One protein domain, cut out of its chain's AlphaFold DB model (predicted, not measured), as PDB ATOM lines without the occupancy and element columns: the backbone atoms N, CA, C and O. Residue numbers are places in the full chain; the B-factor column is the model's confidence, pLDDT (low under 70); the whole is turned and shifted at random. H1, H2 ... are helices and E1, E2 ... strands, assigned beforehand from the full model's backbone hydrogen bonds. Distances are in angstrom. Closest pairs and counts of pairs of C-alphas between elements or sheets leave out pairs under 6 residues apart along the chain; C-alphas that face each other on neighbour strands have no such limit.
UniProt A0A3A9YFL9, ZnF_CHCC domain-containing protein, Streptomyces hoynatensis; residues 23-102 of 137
ATOM      1  N   GLU A  23      12.267 -31.580 -29.335       78.56
ATOM      2  CA  GLU A  23      12.420 -32.839 -28.597       78.56
ATOM      3  C   GLU A  23      11.717 -32.859 -27.223       78.56
ATOM      4  O   GLU A  23      10.856 -33.714 -27.018       78.56
ATOM      5  N   PRO A  24      11.954 -31.901 -26.304       79.75
ATOM      6  CA  PRO A  24      11.282 -31.902 -25.000       79.75
ATOM      7  C   PRO A  24       9.772 -31.666 -25.089       79.75
ATOM      8  O   PRO A  24       9.027 -32.168 -24.249       79.75
ATOM      9  N   ILE A  25       9.293 -30.943 -26.105       82.56
ATOM     10  CA  ILE A  25       7.850 -30.766 -26.306       82.56
ATOM     11  C   ILE A  25       7.214 -32.074 -26.758       82.56
ATOM     12  O   ILE A  25       6.165 -32.451 -26.243       82.56
ATOM     13  N   LEU A  26       7.841 -32.769 -27.707       82.06
ATOM     14  CA  LEU A  26       7.369 -34.077 -28.155       82.06
ATOM     15  C   LEU A  26       7.303 -35.053 -26.979       82.06
ATOM     16  O   LEU A  26       6.267 -35.681 -26.776       82.06
ATOM     17  N   ASN A  27       8.344 -35.081 -26.145       82.06
ATOM     18  CA  ASN A  27       8.370 -35.904 -24.942       82.06
ATOM     19  C   ASN A  27       7.253 -35.541 -23.946       82.06
ATOM     20  O   ASN A  27       6.595 -36.429 -23.414       82.06
ATOM     21  N   HIS A  28       6.979 -34.247 -23.729       81.81
ATOM     22  CA  HIS A  28       5.881 -33.801 -22.860       81.81
ATOM     23  C   HIS A  28       4.503 -34.267 -23.359       81.81
ATOM     24  O   HIS A  28       3.634 -34.600 -22.558       81.81
ATOM     25  N   TYR A  29       4.299 -34.329 -24.677       80.19
ATOM     26  CA  TYR A  29       3.074 -34.878 -25.267       80.19
ATOM     27  C   TYR A  29       3.078 -36.415 -25.383       80.19
ATOM     28  O   TYR A  29       2.162 -36.975 -25.980       80.19
ATOM     29  N   GLY A  30       4.079 -37.108 -24.823       77.31
ATOM     30  CA  GLY A  30       4.184 -38.571 -24.865       77.31
ATOM     31  C   GLY A  30       4.529 -39.126 -26.248       77.31
ATOM     32  O   GLY A  30       4.214 -40.273 -26.557       77.31
ATOM     33  N   VAL A  31       5.138 -38.310 -27.110       79.94
ATOM     34  CA  VAL A  31       5.557 -38.716 -28.451       79.94
ATOM     35  C   VAL A  31       6.974 -39.268 -28.389       79.94
ATOM     36  O   VAL A  31       7.942 -38.514 -28.281       79.94
ATOM     37  N   GLU A  32       7.096 -40.587 -28.506       76.00
ATOM     38  CA  GLU A  32       8.391 -41.258 -28.591       76.00
ATOM     39  C   GLU A  32       8.979 -41.164 -30.007       76.00
ATOM     40  O   GLU A  32       8.309 -41.398 -31.022       76.00
ATOM     41  N   LEU A  33      10.263 -40.819 -30.077       81.19
ATOM     42  CA  LEU A  33      11.033 -40.760 -31.314       81.19
ATOM     43  C   LEU A  33      11.547 -42.173 -31.615       81.19
ATOM     44  O   LEU A  33      12.399 -42.695 -30.905       81.19
ATOM     45  N   GLN A  34      11.022 -42.806 -32.666       69.62
ATOM     46  CA  GLN A  34      11.291 -44.212 -33.000       69.62
ATOM     47  C   GLN A  34      12.630 -44.446 -33.718       69.62
ATOM     48  O   GLN A  34      12.977 -45.583 -34.032       69.62
ATOM     49  N   GLY A  35      13.407 -43.393 -33.968       67.56
ATOM     50  CA  GLY A  35      14.767 -43.503 -34.482       67.56
ATOM     51  C   GLY A  35      15.144 -42.380 -35.433       67.56
ATOM     52  O   GLY A  35      14.288 -41.710 -36.015       67.56
ATOM     53  N   SER A  36      16.451 -42.195 -35.592       70.81
ATOM     54  CA  SER A  36      17.058 -41.225 -36.500       70.81
ATOM     55  C   SER A  36      17.422 -41.934 -37.801       70.81
ATOM     56  O   SER A  36      18.381 -42.704 -37.846       70.81
ATOM     57  N   ARG A  37      16.673 -41.695 -38.877       61.12
ATOM     58  CA  ARG A  37      17.001 -42.213 -40.209       61.12
ATOM     59  C   ARG A  37      17.523 -41.049 -41.042       61.12
ATOM     60  O   ARG A  37      16.807 -40.083 -41.228       61.12
ATOM     61  N   TRP A  38      18.759 -41.110 -41.538       64.56
ATOM     62  CA  TRP A  38      19.339 -40.035 -42.370       64.56
ATOM     63  C   TRP A  38      19.367 -38.638 -41.706       64.56
ATOM     64  O   TRP A  38      19.217 -37.628 -42.385       64.56
ATOM     65  N   GLY A  39      19.535 -38.570 -40.379       70.25
ATOM     66  CA  GLY A  39      19.564 -37.302 -39.628       70.25
ATOM     67  C   GLY A  39      18.188 -36.673 -39.364       70.25
ATOM     68  O   GLY A  39      18.095 -35.642 -38.705       70.25
ATOM     69  N   GLU A  40      17.106 -37.300 -39.826       74.50
ATOM     70  CA  GLU A  40      15.728 -36.950 -39.485       74.50
ATOM     71  C   GLU A  40      15.140 -38.020 -38.559       74.50
ATOM     72  O   GLU A  40      15.303 -39.223 -38.769       74.50
ATOM     73  N   GLN A  41      14.472 -37.587 -37.498       83.56
ATOM     74  CA  GLN A  41      13.787 -38.485 -36.583       83.56
ATOM     75  C   GLN A  41      12.379 -38.782 -37.076       83.56
ATOM     76  O   GLN A  41      11.723 -37.935 -37.688       83.56
ATOM     77  N   GLN A  42      11.899 -39.984 -36.784       82.56
ATOM     78  CA  GLN A  42      10.525 -40.384 -37.064       82.56
ATOM     79  C   GLN A  42       9.756 -40.575 -35.759       82.56
ATOM     80  O   GLN A  42      10.285 -41.141 -34.804       82.56
ATOM     81  N   CYS A  43       8.509 -40.116 -35.710       81.19
ATOM     82  CA  CYS A  43       7.638 -40.304 -34.554       81.19
ATOM     83  C   CYS A  43       6.169 -40.508 -34.943       81.19
ATOM     84  O   CYS A  43       5.753 -40.267 -36.084       81.19
ATOM     85  N   CYS A  44       5.384 -40.987 -33.980       81.62
ATOM     86  CA  CYS A  44       3.931 -41.066 -34.095       81.62
ATOM     87  C   CYS A  44       3.334 -39.660 -33.988       81.62
ATOM     88  O   CYS A  44       3.751 -38.860 -33.153       81.62
ATOM     89  N   CYS A  45       2.365 -39.337 -34.844       76.81
ATOM     90  CA  CYS A  45       1.777 -38.004 -34.826       76.81
ATOM     91  C   CYS A  45       0.722 -37.890 -33.710       76.81
ATOM     92  O   CYS A  45      -0.289 -38.594 -33.779       76.81
ATOM     93  N   PRO A  46       0.882 -36.966 -32.742       71.94
ATOM     94  CA  PRO A  46      -0.087 -36.794 -31.658       71.94
ATOM     95  C   PRO A  46      -1.379 -36.095 -32.113       71.94
ATOM     96  O   PRO A  46      -2.379 -36.148 -31.410       71.94
ATOM     97  N   ILE A  47      -1.377 -35.462 -33.295       70.81
ATOM     98  CA  ILE A  47      -2.503 -34.662 -33.807       70.81
ATOM     99  C   ILE A  47      -3.631 -35.550 -34.342       70.81
ATOM    100  O   ILE A  47      -4.800 -35.214 -34.194       70.81
ATOM    101  N   HIS A  48      -3.293 -36.675 -34.977       68.25
ATOM    102  CA  HIS A  48      -4.290 -37.562 -35.587       68.25
ATOM    103  C   HIS A  48      -4.403 -38.929 -34.896       68.25
ATOM    104  O   HIS A  48      -5.295 -39.703 -35.222       68.25
ATOM    105  N   GLY A  49      -3.545 -39.220 -33.912       64.38
ATOM    106  CA  GLY A  49      -3.624 -40.467 -33.148       64.38
ATOM    107  C   GLY A  49      -3.315 -41.715 -33.982       64.38
ATOM    108  O   GLY A  49      -3.878 -42.779 -33.728       64.38
ATOM    109  N   GLU A  50      -2.441 -41.608 -34.990       68.62
ATOM    110  CA  GLU A  50      -2.036 -42.776 -35.779       68.62
ATOM    111  C   GLU A  50      -1.086 -43.670 -34.996       68.62
ATOM    112  O   GLU A  50      -0.139 -43.204 -34.364       68.62
ATOM    113  N   ARG A  51      -1.260 -44.986 -35.147       64.75
ATOM    114  CA  ARG A  51      -0.327 -45.984 -34.603       64.75
ATOM    115  C   ARG A  51       0.954 -46.125 -35.440       64.75
ATOM    116  O   ARG A  51       1.844 -46.872 -35.046       64.75
ATOM    117  N   ARG A  52       1.044 -45.464 -36.604       71.19
ATOM    118  CA  ARG A  52       2.189 -45.548 -37.527       71.19
ATOM    119  C   ARG A  52       3.083 -44.300 -37.411       71.19
ATOM    120  O   ARG A  52       2.561 -43.185 -37.363       71.19
ATOM    121  N   PRO A  53       4.420 -44.459 -37.403       71.56
ATOM    122  CA  PRO A  53       5.364 -43.344 -37.345       71.56
ATOM    123  C   PRO A  53       5.437 -42.613 -38.698       71.56
ATOM    124  O   PRO A  53       6.295 -42.889 -39.536       71.56
ATOM    125  N   SER A  54       4.509 -41.684 -38.927       71.25
ATOM    126  CA  SER A  54       4.372 -40.943 -40.195       71.25
ATOM    127  C   SER A  54       4.880 -39.492 -40.111       71.25
ATOM    128  O   SER A  54       4.854 -38.751 -41.100       71.25
ATOM    129  N   MET A  55       5.332 -39.061 -38.929       79.44
ATOM    130  CA  MET A  55       5.827 -37.709 -38.676       79.44
ATOM    131  C   MET A  55       7.352 -37.676 -38.733       79.44
ATOM    132  O   MET A  55       8.026 -38.468 -38.083       79.44
ATOM    133  N   ARG A  56       7.888 -36.749 -39.530       82.62
ATOM    134  CA  ARG A  56       9.316 -36.457 -39.642       82.62
ATOM    135  C   ARG A  56       9.655 -35.249 -38.784       82.62
ATOM    136  O   ARG A  56       8.991 -34.214 -38.863       82.62
ATOM    137  N   VAL A  57      10.709 -35.374 -38.000       83.69
ATOM    138  CA  VAL A  57      11.199 -34.371 -37.064       83.69
ATOM    139  C   VAL A  57      12.653 -34.079 -37.394       83.69
ATOM    140  O   VAL A  57      13.478 -34.979 -37.504       83.69
ATOM    141  N   ASN A  58      12.976 -32.805 -37.574       81.62
ATOM    142  CA  ASN A  58      14.346 -32.354 -37.744       81.62
ATOM    143  C   ASN A  58      14.715 -31.481 -36.544       81.62
ATOM    144  O   ASN A  58      14.262 -30.338 -36.439       81.62
ATOM    145  N   LEU A  59      15.525 -32.038 -35.641       78.38
ATOM    146  CA  LEU A  59      15.982 -31.357 -34.429       78.38
ATOM    147  C   LEU A  59      16.902 -30.183 -34.734       78.38
ATOM    148  O   LEU A  59      16.769 -29.134 -34.112       78.38
ATOM    149  N   GLU A  60      17.784 -30.337 -35.723       74.69
ATOM    150  CA  GLU A  60      18.761 -29.314 -36.107       74.69
ATOM    151  C   GLU A  60      18.069 -28.024 -36.562       74.69
ATOM    152  O   GLU A  60      18.502 -26.916 -36.260       74.69
ATOM    153  N   LYS A  61      16.957 -28.171 -37.286       74.00
ATOM    154  CA  LYS A  61      16.130 -27.065 -37.778       74.00
ATOM    155  C   LYS A  61      14.995 -26.701 -36.817       74.00
ATOM    156  O   LYS A  61      14.366 -25.662 -37.014       74.00
ATOM    157  N   GLY A  62      14.702 -27.541 -35.824       76.75
ATOM    158  CA  GLY A  62      13.578 -27.376 -34.899       76.75
ATOM    159  C   GLY A  62      12.210 -27.409 -35.589       76.75
ATOM    160  O   GLY A  62      11.302 -26.671 -35.198       76.75
ATOM    161  N   VAL A  63      12.065 -28.217 -36.645       78.62
ATOM    162  CA  VAL A  63      10.824 -28.321 -37.430       78.62
ATOM    163  C   VAL A  63      10.291 -29.746 -37.466       78.62
ATOM    164  O   VAL A  63      11.057 -30.707 -37.483       78.62
ATOM    165  N   PHE A  64       8.970 -29.873 -37.541       82.69
ATOM    166  CA  PHE A  64       8.285 -31.136 -37.782       82.69
ATOM    167  C   PHE A  64       7.379 -31.061 -39.003       82.69
ATOM    168  O   PHE A  64       6.908 -29.986 -39.394       82.69
ATOM    169  N   PHE A  65       7.110 -32.226 -39.578       79.88
ATOM    170  CA  PHE A  65       6.150 -32.397 -40.648       79.88
ATOM    171  C   PHE A  65       5.521 -33.794 -40.607       79.88
ATOM    172  O   PHE A  65       6.211 -34.809 -40.631       79.88
ATOM    173  N   CYS A  66       4.197 -33.841 -40.562       79.31
ATOM    174  CA  CYS A  66       3.388 -35.048 -40.601       79.31
ATOM    175  C   CYS A  66       2.877 -35.275 -42.025       79.31
ATOM    176  O   CYS A  66       2.096 -34.474 -42.535       79.31
ATOM    177  N   HIS A  67       3.283 -36.382 -42.654       75.25
ATOM    178  CA  HIS A  67       2.846 -36.699 -44.017       75.25
ATOM    179  C   HIS A  67       1.373 -37.121 -44.099       75.25
ATOM    180  O   HIS A  67       0.738 -36.829 -45.104       75.25
ATOM    181  N   SER A  68       0.816 -37.743 -43.054       70.06
ATOM    182  CA  SER A  68      -0.582 -38.211 -43.063       70.06
ATOM    183  C   SER A  68      -1.602 -37.096 -42.812       70.06
ATOM    184  O   SER A  68      -2.722 -37.156 -43.297       70.06
ATOM    185  N   CYS A  69      -1.231 -36.082 -42.029       70.44
ATOM    186  CA  CYS A  69      -2.142 -35.026 -41.584       70.44
ATOM    187  C   CYS A  69      -1.832 -33.653 -42.199       70.44
ATOM    188  O   CYS A  69      -2.593 -32.705 -42.023       70.44
ATOM    189  N   GLY A  70      -0.691 -33.510 -42.881       70.81
ATOM    190  CA  GLY A  70      -0.236 -32.246 -43.464       70.81
ATOM    191  C   GLY A  70       0.184 -31.189 -42.437       70.81
ATOM    192  O   GLY A  70       0.605 -30.096 -42.823       70.81
ATOM    193  N   ALA A  71       0.098 -31.492 -41.138       75.75
ATOM    194  CA  ALA A  71       0.532 -30.598 -40.079       75.75
ATOM    195  C   ALA A  71       2.059 -30.505 -40.066       75.75
ATOM    196  O   ALA A  71       2.770 -31.509 -40.028       75.75
ATOM    197  N   GLY A  72       2.578 -29.288 -40.052       77.06
ATOM    198  CA  GLY A  72       4.001 -29.059 -39.902       77.06
ATOM    199  C   GLY A  72       4.269 -27.671 -39.371       77.06
ATOM    200  O   GLY A  72       3.443 -26.769 -39.491       77.06
ATOM    201  N   GLY A  73       5.452 -27.483 -38.809       79.81
ATOM    202  CA  GLY A  73       5.832 -26.204 -38.237       79.81
ATOM    203  C   GLY A  73       7.019 -26.323 -37.311       79.81
ATOM    204  O   GLY A  73       7.755 -27.307 -37.335       79.81
ATOM    205  N   THR A  74       7.201 -25.298 -36.493       82.38
ATOM    206  CA  THR A  74       8.108 -25.340 -35.345       82.38
ATOM    207  C   THR A  74       7.369 -25.855 -34.115       82.38
ATOM    208  O   THR A  74       6.144 -25.931 -34.113       82.38
ATOM    209  N   ALA A  75       8.098 -26.115 -33.035       80.62
ATOM    210  CA  ALA A  75       7.565 -26.387 -31.697       80.62
ATOM    211  C   ALA A  75       6.293 -25.592 -31.316       80.62
ATOM    212  O   ALA A  75       5.316 -26.166 -30.848       80.62
ATOM    213  N   VAL A  76       6.267 -24.281 -31.581       79.25
ATOM    214  CA  VAL A  76       5.096 -23.426 -31.298       79.25
ATOM    215  C   VAL A  76       3.875 -23.866 -32.097       79.25
ATOM    216  O   VAL A  76       2.776 -23.910 -31.566       79.25
ATOM    217  N   HIS A  77       4.057 -24.207 -33.372       79.50
ATOM    218  CA  HIS A  77       2.957 -24.631 -34.230       79.50
ATOM    219  C   HIS A  77       2.377 -25.979 -33.798       79.50
ATOM    220  O   HIS A  77       1.184 -26.200 -33.966       79.50
ATOM    221  N   LEU A  78       3.203 -26.855 -33.212       81.31
ATOM    222  CA  LEU A  78       2.729 -28.105 -32.619       81.31
ATOM    223  C   LEU A  78       1.769 -27.810 -31.466       81.31
ATOM    224  O   LEU A  78       0.652 -28.310 -31.469       81.31
ATOM    225  N   ILE A  79       2.176 -26.944 -30.535       82.50
ATOM    226  CA  ILE A  79       1.360 -26.533 -29.382       82.50
ATOM    227  C   ILE A  79       0.079 -25.839 -29.857       82.50
ATOM    228  O   ILE A  79      -1.009 -26.151 -29.385       82.50
ATOM    229  N   MET A  80       0.187 -24.946 -30.847       83.12
ATOM    230  CA  MET A  80      -0.978 -24.303 -31.458       83.12
ATOM    231  C   MET A  80      -1.936 -25.322 -32.082       83.12
ATOM    232  O   MET A  80      -3.136 -25.155 -31.948       83.12
ATOM    233  N   ALA A  81      -1.441 -26.363 -32.757       78.31
ATOM    234  CA  ALA A  81      -2.291 -27.385 -33.368       78.31
ATOM    235  C   ALA A  81      -2.917 -28.330 -32.326       78.31
ATOM    236  O   ALA A  81      -4.066 -28.727 -32.483       78.31
ATOM    237  N   MET A  82      -2.178 -28.665 -31.266       78.56
ATOM    238  CA  MET A  82      -2.621 -29.564 -30.196       78.56
ATOM    239  C   MET A  82      -3.645 -28.904 -29.267       78.56
ATOM    240  O   MET A  82      -4.677 -29.491 -28.966       78.56
ATOM    241  N   GLU A  83      -3.367 -27.680 -28.815       80.19
ATOM    242  CA  GLU A  83      -4.216 -26.952 -27.861       80.19
ATOM    243  C   GLU A  83      -5.150 -25.944 -28.558       80.19
ATOM    244  O   GLU A  83      -5.973 -25.319 -27.899       80.19
ATOM    245  N   SER A  84      -5.063 -25.790 -29.889       79.06
ATOM    246  CA  SER A  84      -5.851 -24.817 -30.673       79.06
ATOM    247  C   SER A  84      -5.758 -23.383 -30.131       79.06
ATOM    248  O   SER A  84      -6.711 -22.607 -30.194       79.06
ATOM    249  N   VAL A  85      -4.593 -23.024 -29.588       79.44
ATOM    250  CA  VAL A  85      -4.328 -21.723 -28.960       79.44
ATOM    251  C   VAL A  85      -3.624 -20.755 -29.907       79.44
ATOM    252  O   VAL A  85      -2.982 -21.146 -30.886       79.44
ATOM    253  N   ASN A  86      -3.708 -19.461 -29.593       80.25
ATOM    254  CA  ASN A  86      -2.993 -18.436 -30.341       80.25
ATOM    255  C   ASN A  86      -1.474 -18.517 -30.095       80.25
ATOM    256  O   ASN A  86      -1.009 -19.113 -29.125       80.25
ATOM    257  N   ARG A  87      -0.678 -17.889 -30.970       71.69
ATOM    258  CA  ARG A  87       0.795 -17.930 -30.899       71.69
ATOM    259  C   ARG A  87       1.338 -17.477 -29.538       71.69
ATOM    260  O   ARG A  87       2.291 -18.066 -29.043       71.69
ATOM    261  N   GLU A  88       0.758 -16.431 -28.960       77.38
ATOM    262  CA  GLU A  88       1.192 -15.869 -27.676       77.38
ATOM    263  C   GLU A  88       0.951 -16.844 -26.519       77.38
ATOM    264  O   GLU A  88       1.841 -17.076 -25.702       77.38
ATOM    265  N   ASP A  89      -0.221 -17.476 -26.489       81.00
ATOM    266  CA  ASP A  89      -0.549 -18.507 -25.505       81.00
ATOM    267  C   ASP A  89       0.290 -19.768 -25.708       81.00
ATOM    268  O   ASP A  89       0.792 -20.328 -24.735       81.00
ATOM    269  N   ALA A  90       0.555 -20.160 -26.956       80.94
ATOM    270  CA  ALA A  90       1.462 -21.261 -27.265       80.94
ATOM    271  C   ALA A  90       2.890 -20.994 -26.765       80.94
ATOM    272  O   ALA A  90       3.545 -21.906 -26.267       80.94
ATOM    273  N   LEU A  91       3.378 -19.751 -26.856       78.06
ATOM    274  CA  LEU A  91       4.680 -19.362 -26.309       78.06
ATOM    275  C   LEU A  91       4.691 -19.439 -24.781       78.06
ATOM    276  O   LEU A  91       5.613 -20.029 -24.226       78.06
ATOM    277  N   LYS A  92       3.655 -18.920 -24.105       81.38
ATOM    278  CA  LYS A  92       3.510 -19.041 -22.642       81.38
ATOM    279  C   LYS A  92       3.482 -20.504 -22.210       81.38
ATOM    280  O   LYS A  92       4.154 -20.897 -21.253       81.38
ATOM    281  N   ARG A  93       2.733 -21.331 -22.938       81.12
ATOM    282  CA  ARG A  93       2.611 -22.760 -22.662       81.12
ATOM    283  C   ARG A  93       3.927 -23.487 -22.876       81.12
ATOM    284  O   ARG A  93       4.338 -24.223 -21.987       81.12
ATOM    285  N   ALA A  94       4.622 -23.192 -23.974       77.31
ATOM    286  CA  ALA A  94       5.974 -23.672 -24.203       77.31
ATOM    287  C   ALA A  94       6.865 -23.284 -23.022       77.31
ATOM    288  O   ALA A  94       7.381 -24.165 -22.349       77.31
ATOM    289  N   THR A  95       6.977 -21.995 -22.681       75.31
ATOM    290  CA  THR A  95       7.832 -21.551 -21.569       75.31
ATOM    291  C   THR A  95       7.506 -22.233 -20.246       75.31
ATOM    292  O   THR A  95       8.421 -22.493 -19.476       75.31
ATOM    293  N   ARG A  96       6.238 -22.584 -19.993       78.94
ATOM    294  CA  ARG A  96       5.856 -23.358 -18.810       78.94
ATOM    295  C   ARG A  96       6.365 -24.797 -18.873       78.94
ATOM    296  O   ARG A  96       6.993 -25.237 -17.925       78.94
ATOM    297  N   ILE A  97       6.167 -25.479 -20.000       75.44
ATOM    298  CA  ILE A  97       6.700 -26.832 -20.232       75.44
ATOM    299  C   ILE A  97       8.232 -26.841 -20.066       75.44
ATOM    300  O   ILE A  97       8.780 -27.742 -19.445       75.44
ATOM    301  N   PHE A  98       8.930 -25.816 -20.562       70.75
ATOM    302  CA  PHE A  98      10.384 -25.676 -20.402       70.75
ATOM    303  C   PHE A  98      10.819 -25.300 -18.987       70.75
ATOM    304  O   PHE A  98      11.848 -25.788 -18.527       70.75
ATOM    305  N   GLY A  99      10.061 -24.434 -18.314       65.62
ATOM    306  CA  GLY A  99      10.321 -24.012 -16.940       65.62
ATOM    307  C   GLY A  99      10.243 -25.179 -15.961       65.62
ATOM    308  O   GLY A  99      11.118 -25.305 -15.112       65.62
ATOM    309  N   ASP A 100       9.271 -26.074 -16.144       61.81
ATOM    310  CA  ASP A 100       9.173 -27.337 -15.401       61.81
ATOM    311  C   ASP A 100      10.360 -28.283 -15.688       61.81
ATOM    312  O   ASP A 100      10.770 -29.047 -14.819       61.81
ATOM    313  N   LEU A 101      10.955 -28.208 -16.884       58.66
ATOM    314  CA  LEU A 101      12.101 -29.033 -17.291       58.66
ATOM    315  C   LEU A 101      13.474 -28.399 -16.988       58.66
ATOM    316  O   LEU A 101      14.496 -29.055 -17.179       58.66
ATOM    317  N   GLY A 102      13.534 -27.138 -16.542       55.78
ATOM    318  CA  GLY A 102      14.786 -26.441 -16.207       55.78
ATOM    319  C   GLY A 102      15.720 -26.150 -17.395       55.78
ATOM    320  O   GLY A 102      16.909 -25.902 -17.199       55.78
TER     321      GLY A 102
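This is residues 23 to 102 of the 137 residues of the protein "ZnF_CHCC domain-containing protein" of Streptomyces hoynatensis (UniProt A0A3A9YFL9). A strongly twisted five-stranded sheet, E1 to E5, makes one end of the model and the long helix H3 the other, with the short helices H1 and H2 between them. H3 runs crosswise to H1 and H2 and meets both, but it does not reach the sheet. The printed part has 80 residues with three named helices and five named strands, in the order H1 E1 E2 E3 E4 E5 H2 H3; the sheet's order is E1 - E2 - E3 - E4 - E5, all antiparallel. The class is mixed, helices and strands, and the whole is compact, with a radius of gyration of the C-alphas of 12.1 A and a rounded outline of 31 by 25 by 21 A.

H1, residues 23 to 28, begins with C-alpha 23 at (12.420, -32.839, -28.597) and is 8.8 A long. E1, residues 33 to 37, is 10.8 A long. E2 has residues 40 to 43, 10.1 A, E3 residues 55 to 58, 10.1 A, E4 residues 63 to 66, 10.5 A, and E5 residues 72 to 74, 7.2 A. H2, residues 75 to 83, is 12.4 A long and begins with C-alpha 75 at (7.565, -26.387, -31.697). H3, residues 87 to 101, is 20.9 A long and ends with C-alpha 101 at (12.101, -29.033, -17.291).

E1 to E5 form a meander, each strand the antiparallel neighbour of the one before, and E1 and E5 are its edge strands. Within hydrogen-bond range across the neighbour strands are N 34 and O 42 of E1 and E2 at 2.8 A, N 41 and O 57 of E2 and E3 at 2.8 A, N 56 and O 65 of E3 and E4 at 2.8 A, and N 73 and O 64 of E4 and E5 at 3.0 A. H1 only grazes the sheet, with its residues 23 to 27. H2 is on the sheet at a height of 7.2 A, only just over E5, with 3 of its 9 C-alphas falling on that strand, and it only just stands up from the sheet, rising 42 degrees. H1 and H2 are close but not clearly touching; their closest C-alphas, of Ile 25 and Ala 75, are 7.0 A apart. H2 and H3 touch, about perpendicular at 76 degrees, with the closest C-alphas, of Ile 79 and Ala 90, 5.7 A apart. H3 touches H1 with residues 94 to 98 alone, about perpendicular at 86 degrees; the closest C-alphas, of Ile 25 and Ile 97, are 7.3 A apart. In H1, H2 and H3 every O i to N i+4 pair is within hydrogen-bond range.

The two C-alphas farthest apart, of Trp 38 and Asp 89, are 33.8 A apart. The printed part has no cut. The link from E2 to E3, 11 residues, is long; the other links are tight. The mean pLDDT of the printed part is 75.9, and it is under 70 at residues 34 to 35, 37 to 38, 48 to 51 and 99 to 102.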